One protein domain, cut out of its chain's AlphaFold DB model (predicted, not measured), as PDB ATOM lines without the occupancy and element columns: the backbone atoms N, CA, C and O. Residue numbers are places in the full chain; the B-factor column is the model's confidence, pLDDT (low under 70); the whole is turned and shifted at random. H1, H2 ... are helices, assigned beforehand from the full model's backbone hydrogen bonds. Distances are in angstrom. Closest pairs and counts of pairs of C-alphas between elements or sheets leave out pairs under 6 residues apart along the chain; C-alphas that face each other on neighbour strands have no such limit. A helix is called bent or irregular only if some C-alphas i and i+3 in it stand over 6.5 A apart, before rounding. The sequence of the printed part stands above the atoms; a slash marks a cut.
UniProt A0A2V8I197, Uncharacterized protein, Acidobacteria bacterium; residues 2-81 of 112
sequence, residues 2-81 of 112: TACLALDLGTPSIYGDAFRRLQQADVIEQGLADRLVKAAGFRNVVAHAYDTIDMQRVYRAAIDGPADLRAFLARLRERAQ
ATOM      1  N   THR A   2     166.375 339.957 280.705       73.56
ATOM      2  CA  THR A   2     167.287 340.971 281.281       73.56
ATOM      3  C   THR A   2     168.365 341.460 280.310       73.56
ATOM      4  O   THR A   2     168.614 342.654 280.243       73.56
ATOM      5  N   ALA A   3     168.938 340.573 279.488       69.56
ATOM      6  CA  ALA A   3     169.925 340.964 278.475       69.56
ATOM      7  C   ALA A   3     169.360 341.922 277.407       69.56
ATOM      8  O   ALA A   3     170.061 342.824 276.975       69.56
ATOM      9  N   CYS A   4     168.094 341.766 277.002       71.88
ATOM     10  CA  CYS A   4     167.468 342.680 276.040       71.88
ATOM     11  C   CYS A   4     167.245 344.068 276.651       71.88
ATOM     12  O   CYS A   4     167.417 345.058 275.957       71.88
ATOM     13  N   LEU A   5     166.910 344.138 277.943       75.38
ATOM     14  CA  LEU A   5     166.763 345.406 278.663       75.38
ATOM     15  C   LEU A   5     168.115 346.094 278.889       75.38
ATOM     16  O   LEU A   5     168.228 347.292 278.678       75.38
ATOM     17  N   ALA A   6     169.148 345.336 279.263       75.38
ATOM     18  CA  ALA A   6     170.496 345.870 279.468       75.38
ATOM     19  C   ALA A   6     171.128 346.436 278.183       75.38
ATOM     20  O   ALA A   6     172.020 347.273 278.259       75.38
ATOM     21  N   LEU A   7     170.673 345.972 277.018       76.38
ATOM     22  CA  LEU A   7     171.145 346.399 275.699       76.38
ATOM     23  C   LEU A   7     170.150 347.327 274.978       76.38
ATOM     24  O   LEU A   7     170.330 347.597 273.796       76.38
ATOM     25  N   ASP A   8     169.095 347.771 275.668       78.00
ATOM     26  CA  ASP A   8     168.042 348.656 275.149       78.00
ATOM     27  C   ASP A   8     167.346 348.152 273.861       78.00
ATOM     28  O   ASP A   8     166.944 348.897 272.971       78.00
ATOM     29  N   LEU A   9     167.177 346.829 273.753       76.44
ATOM     30  CA  LEU A   9     166.601 346.138 272.588       76.44
ATOM     31  C   LEU A   9     165.071 345.993 272.660       76.44
ATOM     32  O   LEU A   9     164.468 345.228 271.898       76.44
ATOM     33  N   GLY A  10     164.434 346.685 273.605       77.25
ATOM     34  CA  GLY A  10     163.010 346.577 273.919       77.25
ATOM     35  C   GLY A  10     162.595 345.239 274.552       77.25
ATOM     36  O   GLY A  10     163.383 344.302 274.696       77.25
ATOM     37  N   THR A  11     161.318 345.142 274.933       74.88
ATOM     38  CA  THR A  11     160.772 343.981 275.653       74.88
ATOM     39  C   THR A  11     160.287 342.897 274.680       74.88
ATOM     40  O   THR A  11     159.372 343.152 273.893       74.88
ATOM     41  N   PRO A  12     160.869 341.684 274.696       78.94
ATOM     42  CA  PRO A  12     160.394 340.574 273.874       78.94
ATOM     43  C   PRO A  12     159.090 339.987 274.433       78.94
ATOM     44  O   PRO A  12     158.903 339.938 275.648       78.94
ATOM     45  N   SER A  13     158.206 339.509 273.552       78.50
ATOM     46  CA  SER A  13     156.903 338.951 273.953       78.50
ATOM     47  C   SER A  13     157.015 337.497 274.424       78.50
ATOM     48  O   SER A  13     156.349 337.077 275.368       78.50
ATOM     49  N   ILE A  14     157.930 336.744 273.808       83.56
ATOM     50  CA  ILE A  14     158.249 335.351 274.128       83.56
ATOM     51  C   ILE A  14     159.766 335.128 274.137       83.56
ATOM     52  O   ILE A  14     160.538 335.911 273.585       83.56
ATOM     53  N   TYR A  15     160.220 334.026 274.742       83.31
ATOM     54  CA  TYR A  15     161.650 333.694 274.820       83.31
ATOM     55  C   TYR A  15     162.332 333.619 273.444       83.31
ATOM     56  O   TYR A  15     163.466 334.071 273.308       83.31
ATOM     57  N   GLY A  16     161.640 333.106 272.419       86.56
ATOM     58  CA  GLY A  16     162.156 333.072 271.047       86.56
ATOM     59  C   GLY A  16     162.465 334.466 270.492       86.56
ATOM     60  O   GLY A  16     163.539 334.682 269.931       86.56
ATOM     61  N   ASP A  17     161.582 335.438 270.733       87.25
ATOM     62  CA  ASP A  17     161.774 336.825 270.291       87.25
ATOM     63  C   ASP A  17     163.001 337.464 270.934       87.25
ATOM     64  O   ASP A  17     163.687 338.261 270.300       87.25
ATOM     65  N   ALA A  18     163.306 337.107 272.184       88.44
ATOM     66  CA  ALA A  18     164.488 337.615 272.871       88.44
ATOM     67  C   ALA A  18     165.773 337.232 272.118       88.44
ATOM     68  O   ALA A  18     166.623 338.086 271.874       88.44
ATOM     69  N   PHE A  19     165.900 335.969 271.697       90.19
ATOM     70  CA  PHE A  19     167.064 335.503 270.938       90.19
ATOM     71  C   PHE A  19     167.119 336.098 269.527       90.19
ATOM     72  O   PHE A  19     168.197 336.449 269.055       90.19
ATOM     73  N   ARG A  20     165.964 336.280 268.875       91.12
ATOM     74  CA  ARG A  20     165.873 336.965 267.575       91.12
ATOM     75  C   ARG A  20     166.356 338.412 267.660       91.12
ATOM     76  O   ARG A  20     167.147 338.834 266.828       91.12
ATOM     77  N   ARG A  21     165.949 339.147 268.695       89.00
ATOM     78  CA  ARG A  21     166.391 340.532 268.923       89.00
ATOM     79  C   ARG A  21     167.888 340.624 269.208       89.00
ATOM     80  O   ARG A  21     168.554 341.498 268.670       89.00
ATOM     81  N   LEU A  22     168.432 339.700 270.002       87.25
ATOM     82  CA  LEU A  22     169.877 339.637 270.253       87.25
ATOM     83  C   LEU A  22     170.666 339.369 268.964       87.25
ATOM     84  O   LEU A  22     171.727 339.950 268.769       87.25
ATOM     85  N   GLN A  23     170.132 338.543 268.068       91.81
ATOM     86  CA  GLN A  23     170.730 338.310 266.755       91.81
ATOM     87  C   GLN A  23     170.657 339.545 265.851       91.81
ATOM     88  O   GLN A  23     171.642 339.877 265.203       91.81
ATOM     89  N   GLN A  24     169.521 340.245 265.820       89.31
ATOM     90  CA  GLN A  24     169.361 341.487 265.049       89.31
ATOM     91  C   GLN A  24     170.295 342.604 265.534       89.31
ATOM     92  O   GLN A  24     170.740 343.419 264.735       89.31
ATOM     93  N   ALA A  25     170.620 342.612 266.827       87.25
ATOM     94  CA  ALA A  25     171.609 343.501 267.438       87.25
ATOM     95  C   ALA A  25     173.062 342.993 267.315       87.25
ATOM     96  O   ALA A  25     173.965 343.510 267.981       87.25
ATOM     97  N   ASP A  26     173.276 341.945 266.514       87.12
ATOM     98  CA  ASP A  26     174.565 341.305 266.252       87.12
ATOM     99  C   ASP A  26     175.294 340.824 267.523       87.12
ATOM    100  O   ASP A  26     176.515 340.734 267.580       87.12
ATOM    101  N   VAL A  27     174.550 340.543 268.599       87.62
ATOM    102  CA  VAL A  27     175.097 340.057 269.880       87.62
ATOM    103  C   VAL A  27     175.451 338.574 269.784       87.62
ATOM    104  O   VAL A  27     176.394 338.110 270.421       87.62
ATOM    105  N   ILE A  28     174.677 337.826 269.000       90.88
ATOM    106  CA  ILE A  28     174.854 336.393 268.759       90.88
ATOM    107  C   ILE A  28     174.692 336.097 267.274       90.88
ATOM    108  O   ILE A  28     173.880 336.731 266.597       90.88
ATOM    109  N   GLU A  29     175.412 335.099 266.766       92.12
ATOM    110  CA  GLU A  29     175.271 334.701 265.371       92.12
ATOM    111  C   GLU A  29     173.915 334.037 265.081       92.12
ATOM    112  O   GLU A  29     173.288 333.414 265.947       92.12
ATOM    113  N   GLN A  30     173.489 334.102 263.816       91.00
ATOM    114  CA  GLN A  30     172.212 333.551 263.357       91.00
ATOM    115  C   GLN A  30     172.037 332.066 263.700       91.00
ATOM    116  O   GLN A  30     170.987 331.670 264.205       91.00
ATOM    117  N   GLY A  31     173.082 331.257 263.499       90.94
ATOM    118  CA  GLY A  31     173.027 329.824 263.781       90.94
ATOM    119  C   GLY A  31     172.775 329.511 265.259       90.94
ATOM    120  O   GLY A  31     172.006 328.602 265.569       90.94
ATOM    121  N   LEU A  32     173.383 330.269 266.176       89.81
ATOM    122  CA  LEU A  32     173.162 330.119 267.614       89.81
ATOM    123  C   LEU A  32     171.764 330.600 268.009       89.81
ATOM    124  O   LEU A  32     171.065 329.911 268.752       89.81
ATOM    125  N   ALA A  33     171.316 331.728 267.459       92.50
ATOM    126  CA  ALA A  33     169.967 332.232 267.691       92.50
ATOM    127  C   ALA A  33     168.892 331.220 267.263       92.50
ATOM    128  O   ALA A  33     167.958 330.961 268.019       92.50
ATOM    129  N   ASP A  34     169.040 330.590 266.094       92.19
ATOM    130  CA  ASP A  34     168.107 329.567 265.607       92.19
ATOM    131  C   ASP A  34     168.021 328.352 266.533       92.19
ATOM    132  O   ASP A  34     166.925 327.842 266.790       92.19
ATOM    133  N   ARG A  35     169.160 327.890 267.061       91.50
ATOM    134  CA  ARG A  35     169.188 326.768 268.010       91.50
ATOM    135  C   ARG A  35     168.541 327.143 269.342       91.50
ATOM    136  O   ARG A  35     167.719 326.381 269.846       91.50
ATOM    137  N   LEU A  36     168.801 328.345 269.857       90.38
ATOM    138  CA  LEU A  36     168.197 328.835 271.102       90.38
ATOM    139  C   LEU A  36     166.685 329.073 270.978       90.38
ATOM    140  O   LEU A  36     165.936 328.754 271.901       90.38
ATOM    141  N   VAL A  37     166.205 329.561 269.830       91.75
ATOM    142  CA  VAL A  37     164.763 329.681 269.548       91.75
ATOM    143  C   VAL A  37     164.100 328.303 269.541       91.75
ATOM    144  O   VAL A  37     163.053 328.121 270.165       91.75
ATOM    145  N   LYS A  38     164.723 327.307 268.895       88.88
ATOM    146  CA  LYS A  38     164.234 325.920 268.911       88.88
ATOM    147  C   LYS A  38     164.223 325.342 270.326       88.88
ATOM    148  O   LYS A  38     163.231 324.728 270.709       88.88
ATOM    149  N   ALA A  39     165.266 325.588 271.119       87.62
ATOM    150  CA  ALA A  39     165.334 325.159 272.515       87.62
ATOM    151  C   ALA A  39     164.236 325.814 273.378       87.62
ATOM    152  O   ALA A  39     163.593 325.141 274.184       87.62
ATOM    153  N   ALA A  40     163.954 327.102 273.167       87.75
ATOM    154  CA  ALA A  40     162.866 327.806 273.841       87.75
ATOM    155  C   ALA A  40     161.485 327.232 273.479       87.75
ATOM    156  O   ALA A  40     160.638 327.065 274.356       87.75
ATOM    157  N   GLY A  41     161.269 326.889 272.205       86.00
ATOM    158  CA  GLY A  41     160.057 326.200 271.761       86.00
ATOM    159  C   GLY A  41     159.939 324.794 272.355       86.00
ATOM    160  O   GLY A  41     158.877 324.415 272.842       86.00
ATOM    161  N   PHE A  42     161.042 324.045 272.395       85.69
ATOM    162  CA  PHE A  42     161.091 322.713 272.990       85.69
ATOM    163  C   PHE A  42     160.711 322.730 274.478       85.69
ATOM    164  O   PHE A  42     159.899 321.913 274.905       85.69
ATOM    165  N   ARG A  43     161.184 323.717 275.249       84.00
ATOM    166  CA  ARG A  43     160.774 323.919 276.651       84.00
ATOM    167  C   ARG A  43     159.252 324.051 276.809       84.00
ATOM    168  O   ARG A  43     158.705 323.537 277.781       84.00
ATOM    169  N   ASN A  44     158.559 324.693 275.865       83.50
ATOM    170  CA  ASN A  44     157.096 324.802 275.909       83.50
ATOM    171  C   ASN A  44     156.412 323.455 275.634       83.50
ATOM    172  O   ASN A  44     155.431 323.129 276.297       83.50
ATOM    173  N   VAL A  45     156.946 322.657 274.705       83.94
ATOM    174  CA  VAL A  45     156.446 321.302 274.423       83.94
ATOM    175  C   VAL A  45     156.638 320.392 275.639       83.94
ATOM    176  O   VAL A  45     155.705 319.697 276.023       83.94
ATOM    177  N   VAL A  46     157.795 320.460 276.304       84.06
ATOM    178  CA  VAL A  46     158.054 319.715 277.551       84.06
ATOM    179  C   VAL A  46     157.076 320.089 278.659       84.06
ATOM    180  O   VAL A  46     156.571 319.212 279.349       84.06
ATOM    181  N   ALA A  47     156.785 321.379 278.825       83.81
ATOM    182  CA  ALA A  47     155.904 321.843 279.891       83.81
ATOM    183  C   ALA A  47     154.421 321.514 279.650       83.81
ATOM    184  O   ALA A  47     153.691 321.276 280.610       83.81
ATOM    185  N   HIS A  48     153.965 321.532 278.394       82.69
ATOM    186  CA  HIS A  48     152.532 321.506 278.075       82.69
ATOM    187  C   HIS A  48     152.051 320.250 277.342       82.69
ATOM    188  O   HIS A  48     150.861 319.964 277.378       82.69
ATOM    189  N   ALA A  49     152.942 319.499 276.696       81.19
ATOM    190  CA  ALA A  49     152.610 318.317 275.898       81.19
ATOM    191  C   ALA A  49     153.412 317.086 276.356       81.19
ATOM    192  O   ALA A  49     153.865 316.287 275.540       81.19
ATOM    193  N   TYR A  50     153.610 316.945 277.671       75.31
ATOM    194  CA  TYR A  50     154.413 315.866 278.257       75.31
ATOM    195  C   TYR A  50     153.887 314.464 277.914       75.31
ATOM    196  O   TYR A  50     154.677 313.532 277.810       75.31
ATOM    197  N   ASP A  51     152.580 314.326 277.682       77.75
ATOM    198  CA  ASP A  51     151.920 313.048 277.388       77.75
ATOM    199  C   ASP A  51     152.182 312.535 275.956       77.75
ATOM    200  O   ASP A  51     152.046 311.354 275.662       77.75
ATOM    201  N   THR A  52     152.601 313.417 275.043       80.88
ATOM    202  CA  THR A  52     152.848 313.086 273.626       80.88
ATOM    203  C   THR A  52     154.284 313.376 273.199       80.88
ATOM    204  O   THR A  52     154.586 313.513 272.009       80.88
ATOM    205  N   ILE A  53     155.191 313.493 274.171       82.19
ATOM    206  CA  ILE A  53     156.535 313.979 273.909       82.19
ATOM    207  C   ILE A  53     157.423 312.917 273.257       82.19
ATOM    208  O   ILE A  53     157.527 311.775 273.702       82.19
ATOM    209  N   ASP A  54     158.125 313.322 272.202       85.81
ATOM    210  CA  ASP A  54     159.141 312.491 271.566       85.81
ATOM    211  C   ASP A  54     160.409 312.460 272.436       85.81
ATOM    212  O   ASP A  54     161.204 313.407 272.463       85.81
ATOM    213  N   MET A  55     160.616 311.343 273.131       85.75
ATOM    214  CA  MET A  55     161.763 311.145 274.020       85.75
ATOM    215  C   MET A  55     163.117 311.150 273.293       85.75
ATOM    216  O   MET A  55     164.124 311.512 273.902       85.75
ATOM    217  N   GLN A  56     163.175 310.832 271.994       86.56
ATOM    218  CA  GLN A  56     164.414 310.950 271.211       86.56
ATOM    219  C   GLN A  56     164.790 312.416 270.993       86.56
ATOM    220  O   GLN A  56     165.965 312.789 271.068       86.56
ATOM    221  N   ARG A  57     163.792 313.278 270.773       83.94
ATOM    222  CA  ARG A  57     164.002 314.732 270.732       83.94
ATOM    223  C   ARG A  57     164.430 315.283 272.087       83.94
ATOM    224  O   ARG A  57     165.325 316.125 272.118       83.94
ATOM    225  N   VAL A  58     163.850 314.788 273.183       85.44
ATOM    226  CA  VAL A  58     164.258 315.169 274.548       85.44
ATOM    227  C   VAL A  58     165.715 314.808 274.804       85.44
ATOM    228  O   VAL A  58     166.484 315.653 275.258       85.44
ATOM    229  N   TYR A  59     166.110 313.584 274.457       86.00
ATOM    230  CA  TYR A  59     167.477 313.114 274.632       86.00
ATOM    231  C   TYR A  59     168.489 313.985 273.873       86.00
ATOM    232  O   TYR A  59     169.455 314.463 274.462       86.00
ATOM    233  N   ARG A  60     168.233 314.278 272.591       85.75
ATOM    234  CA  ARG A  60     169.099 315.168 271.795       85.75
ATOM    235  C   ARG A  60     169.184 316.571 272.388       85.75
ATOM    236  O   ARG A  60     170.277 317.099 272.557       85.75
ATOM    237  N   ALA A  61     168.049 317.151 272.780       85.12
ATOM    238  CA  ALA A  61     168.029 318.468 273.410       85.12
ATOM    239  C   ALA A  61     168.824 318.505 274.730       85.12
ATOM    240  O   ALA A  61     169.467 319.511 275.023       85.12
ATOM    241  N   ALA A  62     168.818 317.417 275.506       84.94
ATOM    242  CA  ALA A  62     169.586 317.308 276.743       84.94
ATOM    243  C   ALA A  62     171.103 317.201 276.504       84.94
ATOM    244  O   ALA A  62     171.878 317.733 277.297       84.94
ATOM    245  N   ILE A  63     171.525 316.544 275.418       87.56
ATOM    246  CA  ILE A  63     172.941 316.395 275.055       87.56
ATOM    247  C   ILE A  63     173.498 317.678 274.424       87.56
ATOM    248  O   ILE A  63     174.554 318.160 274.840       87.56
ATOM    249  N   ASP A  64     172.775 318.267 273.470       81.00
ATOM    250  CA  ASP A  64     173.273 319.393 272.671       81.00
ATOM    251  C   ASP A  64     173.009 320.755 273.339       81.00
ATOM    252  O   ASP A  64     173.816 321.685 273.251       81.00
ATOM    253  N   GLY A  65     171.903 320.873 274.080       83.12
ATOM    254  CA  GLY A  65     171.459 322.125 274.700       83.12
ATOM    255  C   GLY A  65     172.487 322.791 275.628       83.12
ATOM    256  O   GLY A  65     172.678 324.008 275.532       83.12
ATOM    257  N   PRO A  66     173.200 322.056 276.507       89.56
ATOM    258  CA  PRO A  66     174.206 322.654 277.382       89.56
ATOM    259  C   PRO A  66     175.348 323.352 276.633       89.56
ATOM    260  O   PRO A  66     175.892 324.334 277.138       89.56
ATOM    261  N   ALA A  67     175.730 322.869 275.446       88.81
ATOM    262  CA  ALA A  67     176.778 323.502 274.646       88.81
ATOM    263  C   ALA A  67     176.310 324.849 274.077       88.81
ATOM    264  O   ALA A  67     177.032 325.841 274.184       88.81
ATOM    265  N   ASP A  68     175.078 324.908 273.571       87.44
ATOM    266  CA  ASP A  68     174.486 326.140 273.045       87.44
ATOM    267  C   ASP A  68     174.291 327.206 274.129       87.44
ATOM    268  O   ASP A  68     174.574 328.383 273.906       87.44
ATOM    269  N   LEU A  69     173.887 326.806 275.338       87.81
ATOM    270  CA  LEU A  69     173.780 327.732 276.470       87.81
ATOM    271  C   LEU A  69     175.147 328.279 276.899       87.81
ATOM    272  O   LEU A  69     175.262 329.464 277.212       87.81
ATOM    273  N   ARG A  70     176.200 327.451 276.882       91.44
ATOM    274  CA  ARG A  70     177.569 327.918 277.157       91.44
ATOM    275  C   ARG A  70     178.050 328.908 276.101       91.44
ATOM    276  O   ARG A  70     178.596 329.946 276.467       91.44
ATOM    277  N   ALA A  71     177.812 328.623 274.820       89.38
ATOM    278  CA  ALA A  71     178.145 329.536 273.728       89.38
ATOM    279  C   ALA A  71     177.409 330.878 273.879       89.38
ATOM    280  O   ALA A  71     178.016 331.940 273.765       89.38
ATOM    281  N   PHE A  72     176.124 330.833 274.234       89.25
ATOM    282  CA  PHE A  72     175.327 332.024 274.508       89.25
ATOM    283  C   PHE A  72     175.899 332.878 275.647       89.25
ATOM    284  O   PHE A  72     176.086 334.084 275.489       89.25
ATOM    285  N   LEU A  73     176.218 332.258 276.789       89.75
ATOM    286  CA  LEU A  73     176.792 332.961 277.938       89.75
ATOM    287  C   LEU A  73     178.169 333.560 277.628       89.75
ATOM    288  O   LEU A  73     178.466 334.657 278.098       89.75
ATOM    289  N   ALA A  74     178.990 332.878 276.825       89.50
ATOM    290  CA  ALA A  74     180.284 333.399 276.394       89.50
ATOM    291  C   ALA A  74     180.130 334.712 275.609       89.50
ATOM    292  O   ALA A  74     180.767 335.703 275.968       89.50
ATOM    293  N   ARG A  75     179.209 334.762 274.635       87.75
ATOM    294  CA  ARG A  75     178.931 335.980 273.851       87.75
ATOM    295  C   ARG A  75     178.385 337.122 274.696       87.75
ATOM    296  O   ARG A  75     178.792 338.270 274.534       87.75
ATOM    297  N   LEU A  76     177.490 336.814 275.635       87.00
ATOM    298  CA  LEU A  76     176.993 337.826 276.563       87.00
ATOM    299  C   LEU A  76     178.114 338.393 277.435       87.00
ATOM    300  O   LEU A  76     178.147 339.598 277.653       87.00
ATOM    301  N   ARG A  77     179.042 337.555 277.910       85.62
ATOM    302  CA  ARG A  77     180.184 338.009 278.714       85.62
ATOM    303  C   ARG A  77     181.120 338.913 277.917       85.62
ATOM    304  O   ARG A  77     181.531 339.938 278.443       85.62
ATOM    305  N   GLU A  78     181.430 338.556 276.673       84.38
ATOM    306  CA  GLU A  78     182.263 339.378 275.779       84.38
ATOM    307  C   GLU A  78     181.665 340.773 275.570       84.38
ATOM    308  O   GLU A  78     182.382 341.765 275.607       84.38
ATOM    309  N   ARG A  79     180.340 340.865 275.415       77.44
ATOM    310  CA  ARG A  79     179.635 342.150 275.269       77.44
ATOM    311  C   ARG A  79     179.432 342.899 276.587       77.44
ATOM    312  O   ARG A  79     179.298 344.116 276.564       77.44
ATOM    313  N   ALA A  80     179.358 342.190 277.712       72.69
ATOM    314  CA  ALA A  80     179.132 342.774 279.033       72.69
ATOM    315  C   ALA A  80     180.419 343.247 279.720       72.69
ATOM    316  O   ALA A  80     180.320 343.963 280.714       72.69
ATOM    317  N   GLN A  81     181.605 342.855 279.237       61.72
ATOM    318  CA  GLN A  81     182.847 343.466 279.697       61.72
ATOM    319  C   GLN A  81     182.820 344.952 279.313       61.72
ATOM    320  O   GLN A  81     182.814 345.267 278.121       61.72
TER     321      GLN A  81
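AT A GLANCE: This is residues 2 to 81 of the 112 residues of an uncharacterized protein of Acidobacteria bacterium (UniProt A0A2V8I197). The two arms of a bent helix, H4a and H4b, run along one side of the domain, and H3 crosses them steeply, packing on H4b through its residues 32 to 36. H2 folds back along H3 as a helical hairpin, the short H1 lies toward the end of the domain where H4b ends, and the turn at residues 47 to 52 sticks out at the other end. The printed part has 80 residues with four named helices, H1 to H4 in chain order, and no named strand: the class is all helix. It is only just compact, close to loose, with a radius of gyration of the C-alphas of 13.6 A, and elongated, spanning 41 by 25 by 18 A.

HOW THE PARTS SIT: H4, residues 55 to 80, was assigned as one helix by its hydrogen bonds but is bent: C-alphas 63 and 66 are 6.8 A apart. Its arms, H4a at residues 55 to 63 and H4b at 66 to 80, stand at a steep tilt of 41 degrees. H3, residues 30 to 48, touches H4b with residues 32 to 36 alone, at a steep tilt of 56 degrees, opposite ways; the closest C-alphas, of Leu 32 and Asp 68, are 6.9 A apart. H3 and H4a are close but not clearly touching, with the C-alphas of Ala 39 and Ala 61 7.3 A apart. H2, residues 15 to 24, touches H3 at a shallow tilt of 6 degrees, opposite ways, a hairpin whose closest C-alphas, of Gly 16 and Val 37, are 4.5 A apart. H1, residues 2 to 6, only just touches H2, with 3 pairs of C-alphas within 8 A, the closest being Cys 4 and Ala 18 at 6.7 A. H2 and H4b are apart. In H1, H2, H3, H4a and H4b every O i to N i+4 pair is within hydrogen-bond range.

IN THESE COORDINATES: H4b measures 20.8 A from first to last C-alpha and ends at C-alpha 80 (179.132, 342.774, 279.033), while H4a measures 12.4 A. H3 measures 27.4 A from C-alpha 30 (172.212, 333.551, 263.357), and H2 14.7 A. H1 measures 6.1 A from C-alpha 2 (167.287, 340.971, 281.281).

THE WHOLE: The C-alphas farthest apart, of Asp 51 and Gln 81, are 43.4 A apart. The printed part has no cut and no long link; the link from H2 to H3 is tight. Mean pLDDT of the printed part is 84.6, with residues 3 and 81 under 70.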